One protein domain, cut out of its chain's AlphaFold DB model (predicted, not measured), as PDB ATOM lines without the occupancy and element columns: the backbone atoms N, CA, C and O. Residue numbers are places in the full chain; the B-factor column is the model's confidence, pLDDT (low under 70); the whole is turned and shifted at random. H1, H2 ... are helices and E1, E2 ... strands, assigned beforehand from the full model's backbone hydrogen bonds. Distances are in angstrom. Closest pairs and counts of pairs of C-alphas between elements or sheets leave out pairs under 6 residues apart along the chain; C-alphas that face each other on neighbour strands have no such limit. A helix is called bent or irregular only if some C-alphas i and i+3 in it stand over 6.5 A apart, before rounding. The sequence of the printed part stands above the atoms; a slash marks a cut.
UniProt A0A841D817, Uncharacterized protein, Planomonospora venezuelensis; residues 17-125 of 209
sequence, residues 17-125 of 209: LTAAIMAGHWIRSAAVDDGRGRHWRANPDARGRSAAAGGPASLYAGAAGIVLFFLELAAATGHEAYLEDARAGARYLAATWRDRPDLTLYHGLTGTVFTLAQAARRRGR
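What this domain is: This is residues 17 to 125 of the 209 residues of an uncharacterized protein of Planomonospora venezuelensis (UniProt A0A841D817). A small hairpin of two strands, E1 and E2, packs through E2 on one helix of an up-and-down bundle of three, H2, H3 and H4, whose centres make a triangle. A fourth helix, H1, crosses H2 at a steep tilt on the side away from H4, and a long link, residues 41 to 62, loops outward around Arg 47. The printed part has 109 residues with four named helices and two named strands, in the order H1 E1 E2 H2 H3 H4; the sheet E1 - E2 is antiparallel and the class is mostly helix. The whole is compact and rounded, with a radius of gyration of the C-alphas of 13.3 A and spans of 34 by 34 by 25 A.

How they stand to each other: E1, residues 31 to 34, and E2, residues 37 to 40, form an antiparallel hairpin, their directions at 148 degrees. N 32 and O 39 are 2.8 A apart and N 39 and O 32 are 2.9 A apart, both within hydrogen-bond range. E2 has 12 pairs of C-alphas within 8 A of H3, residues 80 to 99, the closest being those of Gly 37 and Tyr 92 at 4.9 A. H3 touches H2, residues 63 to 77, at a shallow tilt of 19 degrees, opposite ways, in a helical hairpin; their closest C-alphas are those of Val 67 and Ala 86, 4.5 A apart. H3 also forms a helical hairpin with H4, residues 109 to 123: they touch, opposite ways, at a tilt of 36 degrees, only just steep, with the C-alphas of Ala 90 and Leu 116 closest at 6.2 A. H2 and H4 touch and run the same way at a shallow tilt of 28 degrees, with the C-alphas of Ala 64 and Thr 112 closest at 5.7 A. H2 is the hub, and it also touches H1, residues 17 to 29, at a steep tilt of 43 degrees, opposite ways; the C-alphas of Ala 20 and Leu 73 are closest at 7.1 A. H1 and H4 are apart. Every O i to N i+4 pair is within hydrogen-bond range in H1, H2 and H4; in H3 14 of 16 are.

Where its parts are: E1 is 9.9 A long and E2 10.2 A. H3, the longest helix, is 29.9 A long, with a kink of 28 degrees near residue 93; it is irregular, C-alphas 95 and 98 being 7.8 A apart. H2 is 20.5 A long, H4 21.3 A and H1 18.7 A. H1 begins at C-alpha 17 (14.896, 18.781, 18.965), and H4 ends at C-alpha 123 (36.361, 24.959, 25.149).

The domain as a whole: The two C-alphas farthest apart, those of Arg 47 and Arg 125, are 44.1 A apart. The printed part has no cut, and the link from E2 to H2 is long, 22 residues. The mean pLDDT of the printed part is 87.1, with residues 42 to 54 and 123 to 125 under 70.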
ATOM      1  N   LEU A  17      13.670  18.460  19.694       94.50
ATOM      2  CA  LEU A  17      14.896  18.781  18.965       94.50
ATOM      3  C   LEU A  17      14.587  19.541  17.671       94.50
ATOM      4  O   LEU A  17      15.210  20.565  17.404       94.50
ATOM      5  N   THR A  18      13.582  19.101  16.910       95.81
ATOM      6  CA  THR A  18      13.107  19.812  15.714       95.81
ATOM      7  C   THR A  18      12.642  21.222  16.081       95.81
ATOM      8  O   THR A  18      13.002  22.185  15.408       95.81
ATOM      9  N   ALA A  19      11.910  21.375  17.191       94.88
ATOM     10  CA  ALA A  19      11.496  22.685  17.692       94.88
ATOM     11  C   ALA A  19      12.701  23.575  18.034       94.88
ATOM     12  O   ALA A  19      12.716  24.752  17.675       94.88
ATOM     13  N   ALA A  20      13.720  23.017  18.693       96.38
ATOM     14  CA  ALA A  20      14.940  23.738  19.039       96.38
ATOM     15  C   ALA A  20      15.740  24.149  17.792       96.38
ATOM     16  O   ALA A  20      16.206  25.279  17.717       96.38
ATOM     17  N   ILE A  21      15.847  23.294  16.773       96.75
ATOM     18  CA  ILE A  21      16.504  23.646  15.505       96.75
ATOM     19  C   ILE A  21      15.772  24.814  14.832       96.75
ATOM     20  O   ILE A  21      16.396  25.819  14.483       96.75
ATOM     21  N   MET A  22      14.442  24.740  14.730       95.44
ATOM     22  CA  MET A  22      13.627  25.816  14.154       95.44
ATOM     23  C   MET A  22      13.749  27.123  14.947       95.44
ATOM     24  O   MET A  22      13.905  28.194  14.357       95.44
ATOM     25  N   ALA A  23      13.751  27.047  16.281       94.62
ATOM     26  CA  ALA A  23      14.007  28.200  17.138       94.62
ATOM     27  C   ALA A  23      15.416  28.771  16.914       94.62
ATOM     28  O   ALA A  23      15.570  29.984  16.840       94.62
ATOM     29  N   GLY A  24      16.432  27.922  16.735       95.00
ATOM     30  CA  GLY A  24      17.796  28.343  16.413       95.00
ATOM     31  C   GLY A  24      17.885  29.110  15.093       95.00
ATOM     32  O   GLY A  24      18.549  30.144  15.036       95.00
ATOM     33  N   HIS A  25      17.171  28.667  14.054       94.75
ATOM     34  CA  HIS A  25      17.076  29.404  12.788       94.75
ATOM     35  C   HIS A  25      16.417  30.776  12.962       94.75
ATOM     36  O   HIS A  25      16.929  31.769  12.445       94.75
ATOM     37  N   TRP A  26      15.326  30.850  13.725       91.94
ATOM     38  CA  TRP A  26      14.663  32.120  14.020       91.94
ATOM     39  C   TRP A  26      15.539  33.058  14.866       91.94
ATOM     40  O   TRP A  26      15.639  34.243  14.576       91.94
ATOM     41  N   ILE A  27      16.247  32.537  15.871       92.94
ATOM     42  CA  ILE A  27      17.186  33.333  16.669       92.94
ATOM     43  C   ILE A  27      18.293  33.893  15.768       92.94
ATOM     44  O   ILE A  27      18.614  35.072  15.861       92.94
ATOM     45  N   ARG A  28      18.856  33.089  14.857       93.38
ATOM     46  CA  ARG A  28      19.891  33.551  13.914       93.38
ATOM     47  C   ARG A  28      19.428  34.708  13.035       93.38
ATOM     48  O   ARG A  28      20.222  35.612  12.799       93.38
ATOM     49  N   SER A  29      18.172  34.723  12.585       91.25
ATOM     50  CA  SER A  29      17.666  35.839  11.771       91.25
ATOM     51  C   SER A  29      17.538  37.151  12.556       91.25
ATOM     52  O   SER A  29      17.507  38.221  11.953       91.25
ATOM     53  N   ALA A  30      17.520  37.089  13.891       89.69
ATOM     54  CA  ALA A  30      17.523  38.249  14.780       89.69
ATOM     55  C   ALA A  30      18.935  38.704  15.207       89.69
ATOM     56  O   ALA A  30      19.054  39.602  16.051       89.69
ATOM     57  N   ALA A  31      19.997  38.085  14.677       91.94
ATOM     58  CA  ALA A  31      21.370  38.445  15.007       91.94
ATOM     59  C   ALA A  31      21.708  39.873  14.548       91.94
ATOM     60  O   ALA A  31      21.290  40.336  13.488       91.94
ATOM     61  N   VAL A  32      22.489  40.565  15.371       90.88
ATOM     62  CA  VAL A  32      23.081  41.868  15.090       90.88
ATOM     63  C   VAL A  32      24.571  41.735  15.315       90.88
ATOM     64  O   VAL A  32      25.006  41.360  16.401       90.88
ATOM     65  N   ASP A  33      25.336  42.055  14.283       92.25
ATOM     66  CA  ASP A  33      26.782  42.180  14.355       92.25
ATOM     67  C   ASP A  33      27.120  43.679  14.381       92.25
ATOM     68  O   ASP A  33      26.797  44.412  13.446       92.25
ATOM     69  N   ASP A  34      27.724  44.148  15.473       89.38
ATOM     70  CA  ASP A  34      28.196  45.528  15.620       89.38
ATOM     71  C   ASP A  34      29.617  45.578  16.210       89.38
ATOM     72  O   ASP A  34      30.259  44.546  16.423       89.38
ATOM     73  N   GLY A  35      30.137  46.781  16.476       89.31
ATOM     74  CA  GLY A  35      31.489  46.973  17.020       89.31
ATOM     75  C   GLY A  35      31.740  46.315  18.388       89.31
ATOM     76  O   GLY A  35      32.890  46.208  18.805       89.31
ATOM     77  N   ARG A  36      30.696  45.855  19.091       88.25
ATOM     78  CA  ARG A  36      30.786  45.108  20.357       88.25
ATOM     79  C   ARG A  36      30.708  43.589  20.148       88.25
ATOM     80  O   ARG A  36      30.882  42.837  21.108       88.25
ATOM     81  N   GLY A  37      30.479  43.132  18.918       91.75
ATOM     82  CA  GLY A  37      30.348  41.729  18.533       91.75
ATOM     83  C   GLY A  37      28.901  41.303  18.278       91.75
ATOM     84  O   GLY A  37      27.983  42.119  18.257       91.75
ATOM     85  N   ARG A  38      28.702  39.993  18.084       93.06
ATOM     86  CA  ARG A  38      27.383  39.419  17.796       93.06
ATOM     87  C   ARG A  38      26.496  39.388  19.035       93.06
ATOM     88  O   ARG A  38      26.830  38.725  20.018       93.06
ATOM     89  N   HIS A  39      25.325  39.999  18.940       91.75
ATOM     90  CA  HIS A  39      24.211  39.814  19.872       91.75
ATOM     91  C   HIS A  39      22.904  39.630  19.099       91.75
ATOM     92  O   HIS A  39      22.918  39.435  17.887       91.75
ATOM     93  N   TRP A  40      21.772  39.623  19.794       90.88
ATOM     94  CA  TRP A  40      20.472  39.375  19.183       90.88
ATOM     95  C   TRP A  40      19.477  40.420  19.640       90.88
ATOM     96  O   TRP A  40      19.422  40.775  20.822       90.88
ATOM     97  N   ARG A  41      18.659  40.892  18.698       83.50
ATOM     98  CA  ARG A  41      17.545  41.779  19.021       83.50
ATOM     99  C   ARG A  41      16.583  41.030  19.936       83.50
ATOM    100  O   ARG A  41      16.157  39.920  19.624       83.50
ATOM    101  N   ALA A  42      16.224  41.657  21.052       68.50
ATOM    102  CA  ALA A  42      15.098  41.195  21.849       68.50
ATOM    103  C   ALA A  42      13.837  41.196  20.971       68.50
ATOM    104  O   ALA A  42      13.670  42.089  20.138       68.50
ATOM    105  N   ASN A  43      12.990  40.180  21.154       61.06
ATOM    106  CA  ASN A  43      11.778  39.949  20.371       61.06
ATOM    107  C   ASN A  43      11.019  41.266  20.104       61.06
ATOM    108  O   ASN A  43      10.552  41.886  21.070       61.06
ATOM    109  N   PRO A  44      10.880  41.704  18.840       49.28
ATOM    110  CA  PRO A  44       9.955  42.768  18.524       49.28
ATOM    111  C   PRO A  44       8.547  42.181  18.667       49.28
ATOM    112  O   PRO A  44       8.066  41.473  17.787       49.28
ATOM    113  N   ASP A  45       7.866  42.458  19.784       48.91
ATOM    114  CA  ASP A  45       6.398  42.453  19.770       48.91
ATOM    115  C   ASP A  45       5.971  43.245  18.519       48.91
ATOM    116  O   ASP A  45       6.513  44.321  18.260       48.91
ATOM    117  N   ALA A  46       5.013  42.735  17.741       43.06
ATOM    118  CA  ALA A  46       4.431  43.436  16.592       43.06
ATOM    119  C   ALA A  46       3.878  44.834  16.958       43.06
ATOM    120  O   ALA A  46       3.626  45.657  16.083       43.06
ATOM    121  N   ARG A  47       3.708  45.120  18.255       51.00
ATOM    122  CA  ARG A  47       3.337  46.422  18.832       51.00
ATOM    123  C   ARG A  47       4.531  47.250  19.331       51.00
ATOM    124  O   ARG A  47       4.334  48.211  20.069       51.00
ATOM    125  N   GLY A  48       5.763  46.867  18.999       45.56
ATOM    126  CA  GLY A  48       6.991  47.602  19.319       45.56
ATOM    127  C   GLY A  48       7.416  47.575  20.791       45.56
ATOM    128  O   GLY A  48       8.424  48.182  21.149       45.56
ATOM    129  N   ARG A  49       6.693  46.868  21.668       46.69
ATOM    130  CA  ARG A  49       7.092  46.705  23.069       46.69
ATOM    131  C   ARG A  49       8.080  45.558  23.183       46.69
ATOM    132  O   ARG A  49       7.700  44.393  23.185       46.69
ATOM    133  N   SER A  50       9.358  45.887  23.307       52.25
ATOM    134  CA  SER A  50      10.338  44.890  23.717       52.25
ATOM    135  C   SER A  50       9.895  44.288  25.054       52.25
ATOM    136  O   SER A  50       9.623  45.027  25.999       52.25
ATOM    137  N   ALA A  51       9.860  42.959  25.173       50.66
ATOM    138  CA  ALA A  51       9.660  42.271  26.456       50.66
ATOM    139  C   ALA A  51      10.840  42.487  27.442       50.66
ATOM    140  O   ALA A  51      11.016  41.739  28.405       50.66
ATOM    141  N   ALA A  52      11.693  43.487  27.191       52.47
ATOM    142  CA  ALA A  52      12.935  43.740  27.892       52.47
ATOM    143  C   ALA A  52      12.697  44.330  29.288       52.47
ATOM    144  O   ALA A  52      12.792  45.535  29.497       52.47
ATOM    145  N   ALA A  53      12.498  43.456  30.274       53.75
ATOM    146  CA  ALA A  53      12.918  43.744  31.648       53.75
ATOM    147  C   ALA A  53      14.435  43.513  31.843       53.75
ATOM    148  O   ALA A  53      15.027  44.003  32.799       53.75
ATOM    149  N   GLY A  54      15.095  42.793  30.926       57.75
ATOM    150  CA  GLY A  54      16.538  42.553  30.943       57.75
ATOM    151  C   GLY A  54      17.208  43.110  29.694       57.75
ATOM    152  O   GLY A  54      16.781  42.807  28.586       57.75
ATOM    153  N   GLY A  55      18.267  43.908  29.863       76.62
ATOM    154  CA  GLY A  55      19.046  44.453  28.742       76.62
ATOM    155  C   GLY A  55      19.634  43.379  27.802       76.62
ATOM    156  O   GLY A  55      19.567  42.185  28.105       76.62
ATOM    157  N   PRO A  56      20.279  43.783  26.693       83.62
ATOM    158  CA  PRO A  56      20.681  42.892  25.593       83.62
ATOM    159  C   PRO A  56      21.648  41.764  25.987       83.62
ATOM    160  O   PRO A  56      21.718  40.752  25.303       83.62
ATOM    161  N   ALA A  57      22.348  41.879  27.119       89.81
ATOM    162  CA  ALA A  57      23.220  40.830  27.657       89.81
ATOM    163  C   ALA A  57      22.542  39.897  28.687       89.81
ATOM    164  O   ALA A  57      23.191  38.997  29.212       89.81
ATOM    165  N   SER A  58      21.267  40.116  29.030       90.31
ATOM    166  CA  SER A  58      20.591  39.403  30.124       90.31
ATOM    167  C   SER A  58      20.409  37.906  29.861       90.31
ATOM    168  O   SER A  58      20.330  37.461  28.716       90.31
ATOM    169  N   LEU A  59      20.310  37.124  30.940       92.25
ATOM    170  CA  LEU A  59      20.009  35.693  30.860       92.25
ATOM    171  C   LEU A  59      18.564  35.452  30.413       92.25
ATOM    172  O   LEU A  59      18.299  34.516  29.670       92.25
ATOM    173  N   TYR A  60      17.640  36.298  30.870       88.25
ATOM    174  CA  TYR A  60      16.211  36.123  30.629       88.25
ATOM    175  C   TYR A  60      15.789  36.425  29.186       88.25
ATOM    176  O   TYR A  60      15.005  35.677  28.612       88.25
ATOM    177  N   ALA A  61      16.290  37.518  28.605       85.12
ATOM    178  CA  ALA A  61      15.807  38.027  27.318       85.12
ATOM    179  C   ALA A  61      16.930  38.423  26.345       85.12
ATOM    180  O   ALA A  61      16.660  39.062  25.332       85.12
ATOM    181  N   GLY A  62      18.187  38.095  26.657       90.06
ATOM    182  CA  GLY A  62      19.348  38.576  25.915       90.06
ATOM    183  C   GLY A  62      20.364  37.497  25.557       90.06
ATOM    184  O   GLY A  62      20.117  36.290  25.639       90.06
ATOM    185  N   ALA A  63      21.546  37.969  25.168       93.88
ATOM    186  CA  ALA A  63      22.645  37.163  24.659       93.88
ATOM    187  C   ALA A  63      23.070  36.040  25.617       93.88
ATOM    188  O   ALA A  63      23.451  34.974  25.148       93.88
ATOM    189  N   ALA A  64      22.975  36.222  26.940       95.38
ATOM    190  CA  ALA A  64      23.360  35.173  27.884       95.38
ATOM    191  C   ALA A  64      22.463  33.927  27.780       95.38
ATOM    192  O   ALA A  64      22.975  32.812  27.678       95.38
ATOM    193  N   GLY A  65      21.139  34.101  27.713       95.44
ATOM    194  CA  GLY A  65      20.216  32.979  27.508       95.44
ATOM    195  C   GLY A  65      20.420  32.302  26.153       95.44
ATOM    196  O   GLY A  65      20.458  31.076  26.064       95.44
ATOM    197  N   ILE A  66      20.638  33.102  25.108       96.38
ATOM    198  CA  ILE A  66      20.846  32.609  23.742       96.38
ATOM    199  C   ILE A  66      22.158  31.824  23.609       96.38
ATOM    200  O   ILE A  66      22.190  30.778  22.963       96.38
ATOM    201  N   VAL A  67      23.235  32.265  24.263       97.50
ATOM    202  CA  VAL A  67      24.500  31.519  24.296       97.50
ATOM    203  C   VAL A  67      24.299  30.152  24.946       97.50
ATOM    204  O   VAL A  67      24.737  29.153  24.381       97.50
ATOM    205  N   LEU A  68      23.615  30.077  26.094       97.69
ATOM    206  CA  LEU A  68      23.318  28.788  26.732       97.69
ATOM    207  C   LEU A  68      22.480  27.885  25.824       97.69
ATOM    208  O   LEU A  68      22.774  26.698  25.706       97.69
ATOM    209  N   PHE A  69      21.481  28.453  25.151       97.56
ATOM    210  CA  PHE A  69      20.664  27.728  24.189       97.56
ATOM    211  C   PHE A  69      21.510  27.117  23.063       97.56
ATOM    212  O   PHE A  69      21.420  25.915  22.819       97.56
ATOM    213  N   PHE A  70      22.380  27.899  22.417       97.75
ATOM    214  CA  PHE A  70      23.227  27.394  21.335       97.75
ATOM    215  C   PHE A  70      24.280  26.386  21.809       97.75
ATOM    216  O   PHE A  70      24.586  25.449  21.074       97.75
ATOM    217  N   LEU A  71      24.793  26.513  23.039       97.56
ATOM    218  CA  LEU A  71      25.673  25.499  23.632       97.56
ATOM    219  C   LEU A  71      24.975  24.141  23.774       97.56
ATOM    220  O   LEU A  71      25.578  23.107  23.478       97.56
ATOM    221  N   GLU A  72      23.720  24.133  24.221       97.44
ATOM    222  CA  GLU A  72      22.950  22.895  24.362       97.44
ATOM    223  C   GLU A  72      22.462  22.365  23.010       97.44
ATOM    224  O   GLU A  72      22.512  21.156  22.778       97.44
ATOM    225  N   LEU A  73      22.094  23.241  22.070       97.12
ATOM    226  CA  LEU A  73      21.740  22.833  20.711       97.12
ATOM    227  C   LEU A  73      22.937  22.208  19.979       97.12
ATOM    228  O   LEU A  73      22.786  21.173  19.330       97.12
ATOM    229  N   ALA A  74      24.137  22.774  20.134       96.56
ATOM    230  CA  ALA A  74      25.374  22.181  19.628       96.56
ATOM    231  C   ALA A  74      25.626  20.796  20.241       96.56
ATOM    232  O   ALA A  74      25.980  19.861  19.530       96.56
ATOM    233  N   ALA A  75      25.400  20.638  21.549       95.00
ATOM    234  CA  ALA A  75      25.571  19.357  22.231       95.00
ATOM    235  C   ALA A  75      24.577  18.288  21.748       95.00
ATOM    236  O   ALA A  75      24.962  17.133  21.584       95.00
ATOM    237  N   ALA A  76      23.323  18.678  21.512       95.50
ATOM    238  CA  ALA A  76      22.260  17.773  21.088       95.50
ATOM    239  C   ALA A  76      22.362  17.360  19.610       95.50
ATOM    240  O   ALA A  76      21.911  16.278  19.248       95.50
ATOM    241  N   THR A  77      22.932  18.217  18.757       95.25
ATOM    242  CA  THR A  77      23.010  17.990  17.298       95.25
ATOM    243  C   THR A  77      24.397  17.580  16.809       95.25
ATOM    244  O   THR A  77      24.521  17.011  15.729       95.25
ATOM    245  N   GLY A  78      25.455  17.902  17.557       93.62
ATOM    246  CA  GLY A  78      26.840  17.764  17.101       93.62
ATOM    247  C   GLY A  78      27.244  18.761  16.005       93.62
ATOM    248  O   GLY A  78      28.310  18.608  15.417       93.62
ATOM    249  N   HIS A  79      26.419  19.767  15.690       95.19
ATOM    250  CA  HIS A  79      26.719  20.735  14.632       95.19
ATOM    251  C   HIS A  79      27.538  21.922  15.150       95.19
ATOM    252  O   HIS A  79      27.049  22.750  15.922       95.19
ATOM    253  N   GLU A  80      28.770  22.051  14.646       95.00
ATOM    254  CA  GLU A  80      29.728  23.091  15.059       95.00
ATOM    255  C   GLU A  80      29.219  24.515  14.799       95.00
ATOM    256  O   GLU A  80      29.532  25.433  15.552       95.00
ATOM    257  N   ALA A  81      28.359  24.712  13.795       96.06
ATOM    258  CA  ALA A  81      27.788  26.024  13.496       96.06
ATOM    259  C   ALA A  81      27.046  26.639  14.700       96.06
ATOM    260  O   ALA A  81      27.080  27.852  14.885       96.06
ATOM    261  N   TYR A  82      26.389  25.828  15.537       96.56
ATOM    262  CA  TYR A  82      25.751  26.331  16.760       96.56
ATOM    263  C   TYR A  82      26.781  26.697  17.831       96.56
ATOM    264  O   TYR A  82      26.594  27.654  18.583       96.56
ATOM    265  N   LEU A  83      27.901  25.975  17.886       95.25
ATOM    266  CA  LEU A  83      28.985  26.306  18.799       95.25
ATOM    267  C   LEU A  83      29.662  27.626  18.404       95.25
ATOM    268  O   LEU A  83      30.020  28.405  19.287       95.25
ATOM    269  N   GLU A  84      29.770  27.925  17.109       95.81
ATOM    270  CA  GLU A  84      30.252  29.224  16.627       95.81
ATOM    271  C   GLU A  84      29.351  30.388  17.044       95.81
ATOM    272  O   GLU A  84      29.853  31.402  17.537       95.81
ATOM    273  N   ASP A  85      28.028  30.234  16.957       96.00
ATOM    274  CA  ASP A  85      27.099  31.260  17.443       96.00
ATOM    275  C   ASP A  85      27.226  31.476  18.954       96.00
ATOM    276  O   ASP A  85      27.306  32.616  19.421       96.00
ATOM    277  N   ALA A  86      27.336  30.392  19.728       96.88
ATOM    278  CA  ALA A  86      27.587  30.481  21.163       96.88
ATOM    279  C   ALA A  86      28.923  31.182  21.468       96.88
ATOM    280  O   ALA A  86      29.003  32.002  22.387       96.88
ATOM    281  N   ARG A  87      29.983  30.903  20.695       96.62
ATOM    282  CA  ARG A  87      31.290  31.568  20.830       96.62
ATOM    283  C   ARG A  87      31.190  33.056  20.501       96.62
ATOM    284  O   ARG A  87      31.799  33.855  21.214       96.62
ATOM    285  N   ALA A  88      30.444  33.427  19.464       96.38
ATOM    286  CA  ALA A  88      30.238  34.815  19.071       96.38
ATOM    287  C   ALA A  88      29.486  35.607  20.150       96.38
ATOM    288  O   ALA A  88      29.982  36.644  20.593       96.38
ATOM    289  N   GLY A  89      28.382  35.063  20.667       96.31
ATOM    290  CA  GLY A  89      27.648  35.678  21.774       96.31
ATOM    291  C   GLY A  89      28.466  35.756  23.068       96.31
ATOM    292  O   GLY A  89      28.439  36.768  23.764       96.31
ATOM    293  N   ALA A  90      29.269  34.735  23.384       97.06
ATOM    294  CA  ALA A  90      30.153  34.774  24.549       97.06
ATOM    295  C   ALA A  90      31.232  35.867  24.434       97.06
ATOM    296  O   ALA A  90      31.574  36.491  25.439       97.06
ATOM    297  N   ARG A  91      31.753  36.134  23.225       96.56
ATOM    298  CA  ARG A  91      32.675  37.262  22.987       96.56
ATOM    299  C   ARG A  91      31.995  38.603  23.252       96.56
ATOM    300  O   ARG A  91      32.585  39.428  23.940       96.56
ATOM    301  N   TYR A  92      30.757  38.780  22.788       96.38
ATOM    302  CA  TYR A  92      29.962  39.973  23.094       96.38
ATOM    303  C   TYR A  92      29.795  40.166  24.609       96.38
ATOM    304  O   TYR A  92      30.146  41.213  25.146       96.38
ATOM    305  N   LEU A  93      29.376  39.123  25.333       96.06
ATOM    306  CA  LEU A  93      29.232  39.177  26.794       96.06
ATOM    307  C   LEU A  93      30.545  39.549  27.501       96.06
ATOM    308  O   LEU A  93      30.544  40.352  28.434       96.06
ATOM    309  N   ALA A  94      31.672  38.991  27.053       96.00
ATOM    310  CA  ALA A  94      32.992  39.308  27.594       96.00
ATOM    311  C   ALA A  94      33.439  40.750  27.286       96.00
ATOM    312  O   ALA A  94      34.176  41.338  28.080       96.00
ATOM    313  N   ALA A  95      32.984  41.332  26.175       95.19
ATOM    314  CA  ALA A  95      33.252  42.722  25.826       95.19
ATOM    315  C   ALA A  95      32.403  43.707  26.649       95.19
ATOM    316  O   ALA A  95      32.877  44.793  26.966       95.19
ATOM    317  N   THR A  96      31.178  43.333  27.039       92.88
ATOM    318  CA  THR A  96      30.203  44.271  27.630       92.88
ATOM    319  C   THR A  96      29.901  44.062  29.117       92.88
ATOM    320  O   THR A  96      29.116  44.818  29.682       92.88
ATOM    321  N   TRP A  97      30.442  43.035  29.786       91.75
ATOM    322  CA  TRP A  97      30.023  42.700  31.163       91.75
ATOM    323  C   TRP A  97      30.267  43.816  32.189       91.75
ATOM    324  O   TRP A  97      29.522  43.910  33.162       91.75
ATOM    325  N   ARG A  98      31.282  44.663  31.972       90.06
ATOM    326  CA  ARG A  98      31.622  45.783  32.867       90.06
ATOM    327  C   ARG A  98      30.572  46.890  32.865       90.06
ATOM    328  O   ARG A  98      30.457  47.613  33.846       90.06
ATOM    329  N   ASP A  99      29.760  46.958  31.816       87.19
ATOM    330  CA  ASP A  99      28.695  47.950  31.675       87.19
ATOM    331  C   ASP A  99      27.469  47.603  32.549       87.19
ATOM    332  O   ASP A  99      26.454  48.297  32.499       87.19
ATOM    333  N   ARG A 100      27.512  46.502  33.323       81.25
ATOM    334  CA  ARG A 100      26.369  45.991  34.095       81.25
ATOM    335  C   ARG A 100      26.519  46.258  35.600       81.25
ATOM    336  O   ARG A 100      27.241  45.520  36.267       81.25
ATOM    337  N   PRO A 101      25.777  47.233  36.157       83.50
ATOM    338  CA  PRO A 101      25.738  47.461  37.602       83.50
ATOM    339  C   PRO A 101      24.792  46.496  38.341       83.50
ATOM    340  O   PRO A 101      24.951  46.270  39.536       83.50
ATOM    341  N   ASP A 102      23.805  45.919  37.646       87.69
ATOM    342  CA  ASP A 102      22.891  44.922  38.215       87.69
ATOM    343  C   ASP A 102      23.623  43.587  38.422       87.69
ATOM    344  O   ASP A 102      24.235  43.069  37.491       87.69
ATOM    345  N   LEU A 103      23.532  43.006  39.620       93.19
ATOM    346  CA  LEU A 103      24.163  41.736  39.991       93.19
ATOM    347  C   LEU A 103      23.200  40.539  39.964       93.19
ATOM    348  O   LEU A 103      23.613  39.423  40.273       93.19
ATOM    349  N   THR A 104      21.928  40.719  39.606       92.44
ATOM    350  CA  THR A 104      20.946  39.625  39.596       92.44
ATOM    351  C   THR A 104      21.290  38.533  38.580       92.44
ATOM    352  O   THR A 104      22.032  38.733  37.617       92.44
ATOM    353  N   LEU A 105      20.732  37.337  38.782       92.75
ATOM    354  CA  LEU A 105      20.914  36.221  37.854       92.75
ATOM    355  C   LEU A 105      20.232  36.478  36.505       92.75
ATOM    356  O   LEU A 105      20.849  36.320  35.457       92.75
ATOM    357  N   TYR A 106      18.955  36.857  36.520       89.75
ATOM    358  CA  TYR A 106      18.150  36.924  35.299       89.75
ATOM    359  C   TYR A 106      18.472  38.134  34.426       89.75
ATOM    360  O   TYR A 106      18.457  38.027  33.197       89.75
ATOM    361  N   HIS A 107      18.793  39.269  35.044       88.19
ATOM    362  CA  HIS A 107      18.987  40.533  34.338       88.19
ATOM    363  C   HIS A 107      20.404  41.090  34.487       88.19
ATOM    364  O   HIS A 107      20.840  41.870  33.637       88.19
ATOM    365  N   GLY A 108      21.153  40.650  35.492       89.50
ATOM    366  CA  GLY A 108      22.441  41.215  35.857       89.50
ATOM    367  C   GLY A 108      23.675  40.407  35.454       89.50
ATOM    368  O   GLY A 108      23.658  39.477  34.641       89.50
ATOM    369  N   LEU A 109      24.789  40.819  36.049       94.12
ATOM    370  CA  LEU A 109      26.135  40.308  35.852       94.12
ATOM    371  C   LEU A 109      26.256  38.831  36.233       94.12
ATOM    372  O   LEU A 109      26.979  38.098  35.562       94.12
ATOM    373  N   THR A 110      25.518  38.357  37.240       95.88
ATOM    374  CA  THR A 110      25.586  36.947  37.663       95.88
ATOM    375  C   THR A 110      25.192  35.999  36.529       95.88
ATOM    376  O   THR A 110      25.893  35.017  36.286       95.88
ATOM    377  N   GLY A 111      24.139  36.313  35.765       95.31
ATOM    378  CA  GLY A 111      23.763  35.522  34.585       95.31
ATOM    379  C   GLY A 111      24.814  35.558  33.475       95.31
ATOM    380  O   GLY A 111      25.086  34.541  32.833       95.31
ATOM    381  N   THR A 112      25.460  36.712  33.297       95.38
ATOM    382  CA  THR A 112      26.557  36.886  32.334       95.38
ATOM    383  C   THR A 112      27.760  36.016  32.711       95.38
ATOM    384  O   THR A 112      28.232  35.226  31.895       95.38
ATOM    385  N   VAL A 113      28.222  36.095  33.962       96.12
ATOM    386  CA  VAL A 113      29.367  35.319  34.468       96.12
ATOM    387  C   VAL A 113      29.079  33.820  34.433       96.12
ATOM    388  O   VAL A 113      29.926  33.046  33.984       96.12
ATOM    389  N   PHE A 114      27.876  33.401  34.835       97.25
ATOM    390  CA  PHE A 114      27.455  32.004  34.738       97.25
ATOM    391  C   PHE A 114      27.558  31.484  33.298       97.25
ATOM    392  O   PHE A 114      28.123  30.416  33.051       97.25
ATOM    393  N   THR A 115      27.067  32.266  32.340       97.62
ATOM    394  CA  THR A 115      27.095  31.905  30.921       97.62
ATOM    395  C   THR A 115      28.521  31.821  30.380       97.62
ATOM    396  O   THR A 115      28.869  30.851  29.707       97.62
ATOM    397  N   LEU A 116      29.381  32.786  30.720       96.94
ATOM    398  CA  LEU A 116      30.795  32.763  30.336       96.94
ATOM    399  C   LEU A 116      31.518  31.532  30.901       96.94
ATOM    400  O   LEU A 116      32.283  30.886  30.183       96.94
ATOM    401  N   ALA A 117      31.228  31.146  32.146       96.75
ATOM    402  CA  ALA A 117      31.775  29.932  32.746       96.75
ATOM    403  C   ALA A 117      31.313  28.658  32.012       96.75
ATOM    404  O   ALA A 117      32.118  27.753  31.776       96.75
ATOM    405  N   GLN A 118      30.040  28.584  31.607       95.94
ATOM    406  CA  GLN A 118      29.512  27.477  30.795       95.94
ATOM    407  C   GLN A 118      30.197  27.396  29.423       95.94
ATOM    408  O   GLN A 118      30.616  26.314  29.008       95.94
ATOM    409  N   ALA A 119      30.376  28.533  28.746       94.75
ATOM    410  CA  ALA A 119      31.058  28.600  27.456       94.75
ATOM    411  C   ALA A 119      32.540  28.190  27.561       94.75
ATOM    412  O   ALA A 119      33.036  27.432  26.725       94.75
ATOM    413  N   ALA A 120      33.241  28.625  28.613       91.62
ATOM    414  CA  ALA A 120      34.636  28.256  28.856       91.62
ATOM    415  C   ALA A 120      34.807  26.747  29.098       91.62
ATOM    416  O   ALA A 120      35.701  26.125  28.519       91.62
ATOM    417  N   ARG A 121      33.908  26.122  29.874       87.12
ATOM    418  CA  ARG A 121      33.919  24.665  30.115       87.12
ATOM    419  C   ARG A 121      33.827  23.840  28.831       87.12
ATOM    420  O   ARG A 121      34.387  22.748  28.774       87.12
ATOM    421  N   ARG A 122      33.132  24.346  27.809       80.44
ATOM    422  CA  ARG A 122      32.974  23.671  26.511       80.44
ATOM    423  C   ARG A 122      34.210  23.805  25.616       80.44
ATOM    424  O   ARG A 122      34.419  22.946  24.772       80.44
ATOM    425  N   ARG A 123      35.056  24.823  25.829       65.50
ATOM    426  CA  ARG A 123      36.361  24.959  25.149       65.50
ATOM    427  C   ARG A 123      37.449  24.072  25.763       65.50
ATOM    428  O   ARG A 123      38.347  23.642  25.058       65.50
ATOM    429  N   GLY A 124      37.361  23.793  27.065       51.81
ATOM    430  CA  GLY A 124      38.379  23.054  27.822       51.81
ATOM    431  C   GLY A 124      38.296  21.523  27.759       51.81
ATOM    432  O   GLY A 124      38.963  20.865  28.553       51.81
ATOM    433  N   ARG A 125      37.475  20.932  26.881       45.28
ATOM    434  CA  ARG A 125      37.376  19.471  26.731       45.28
ATOM    435  C   ARG A 125      37.718  19.040  25.302       45.28
ATOM    436  O   ARG A 125      36.880  19.227  24.423       45.28
TER     437      ARG A 125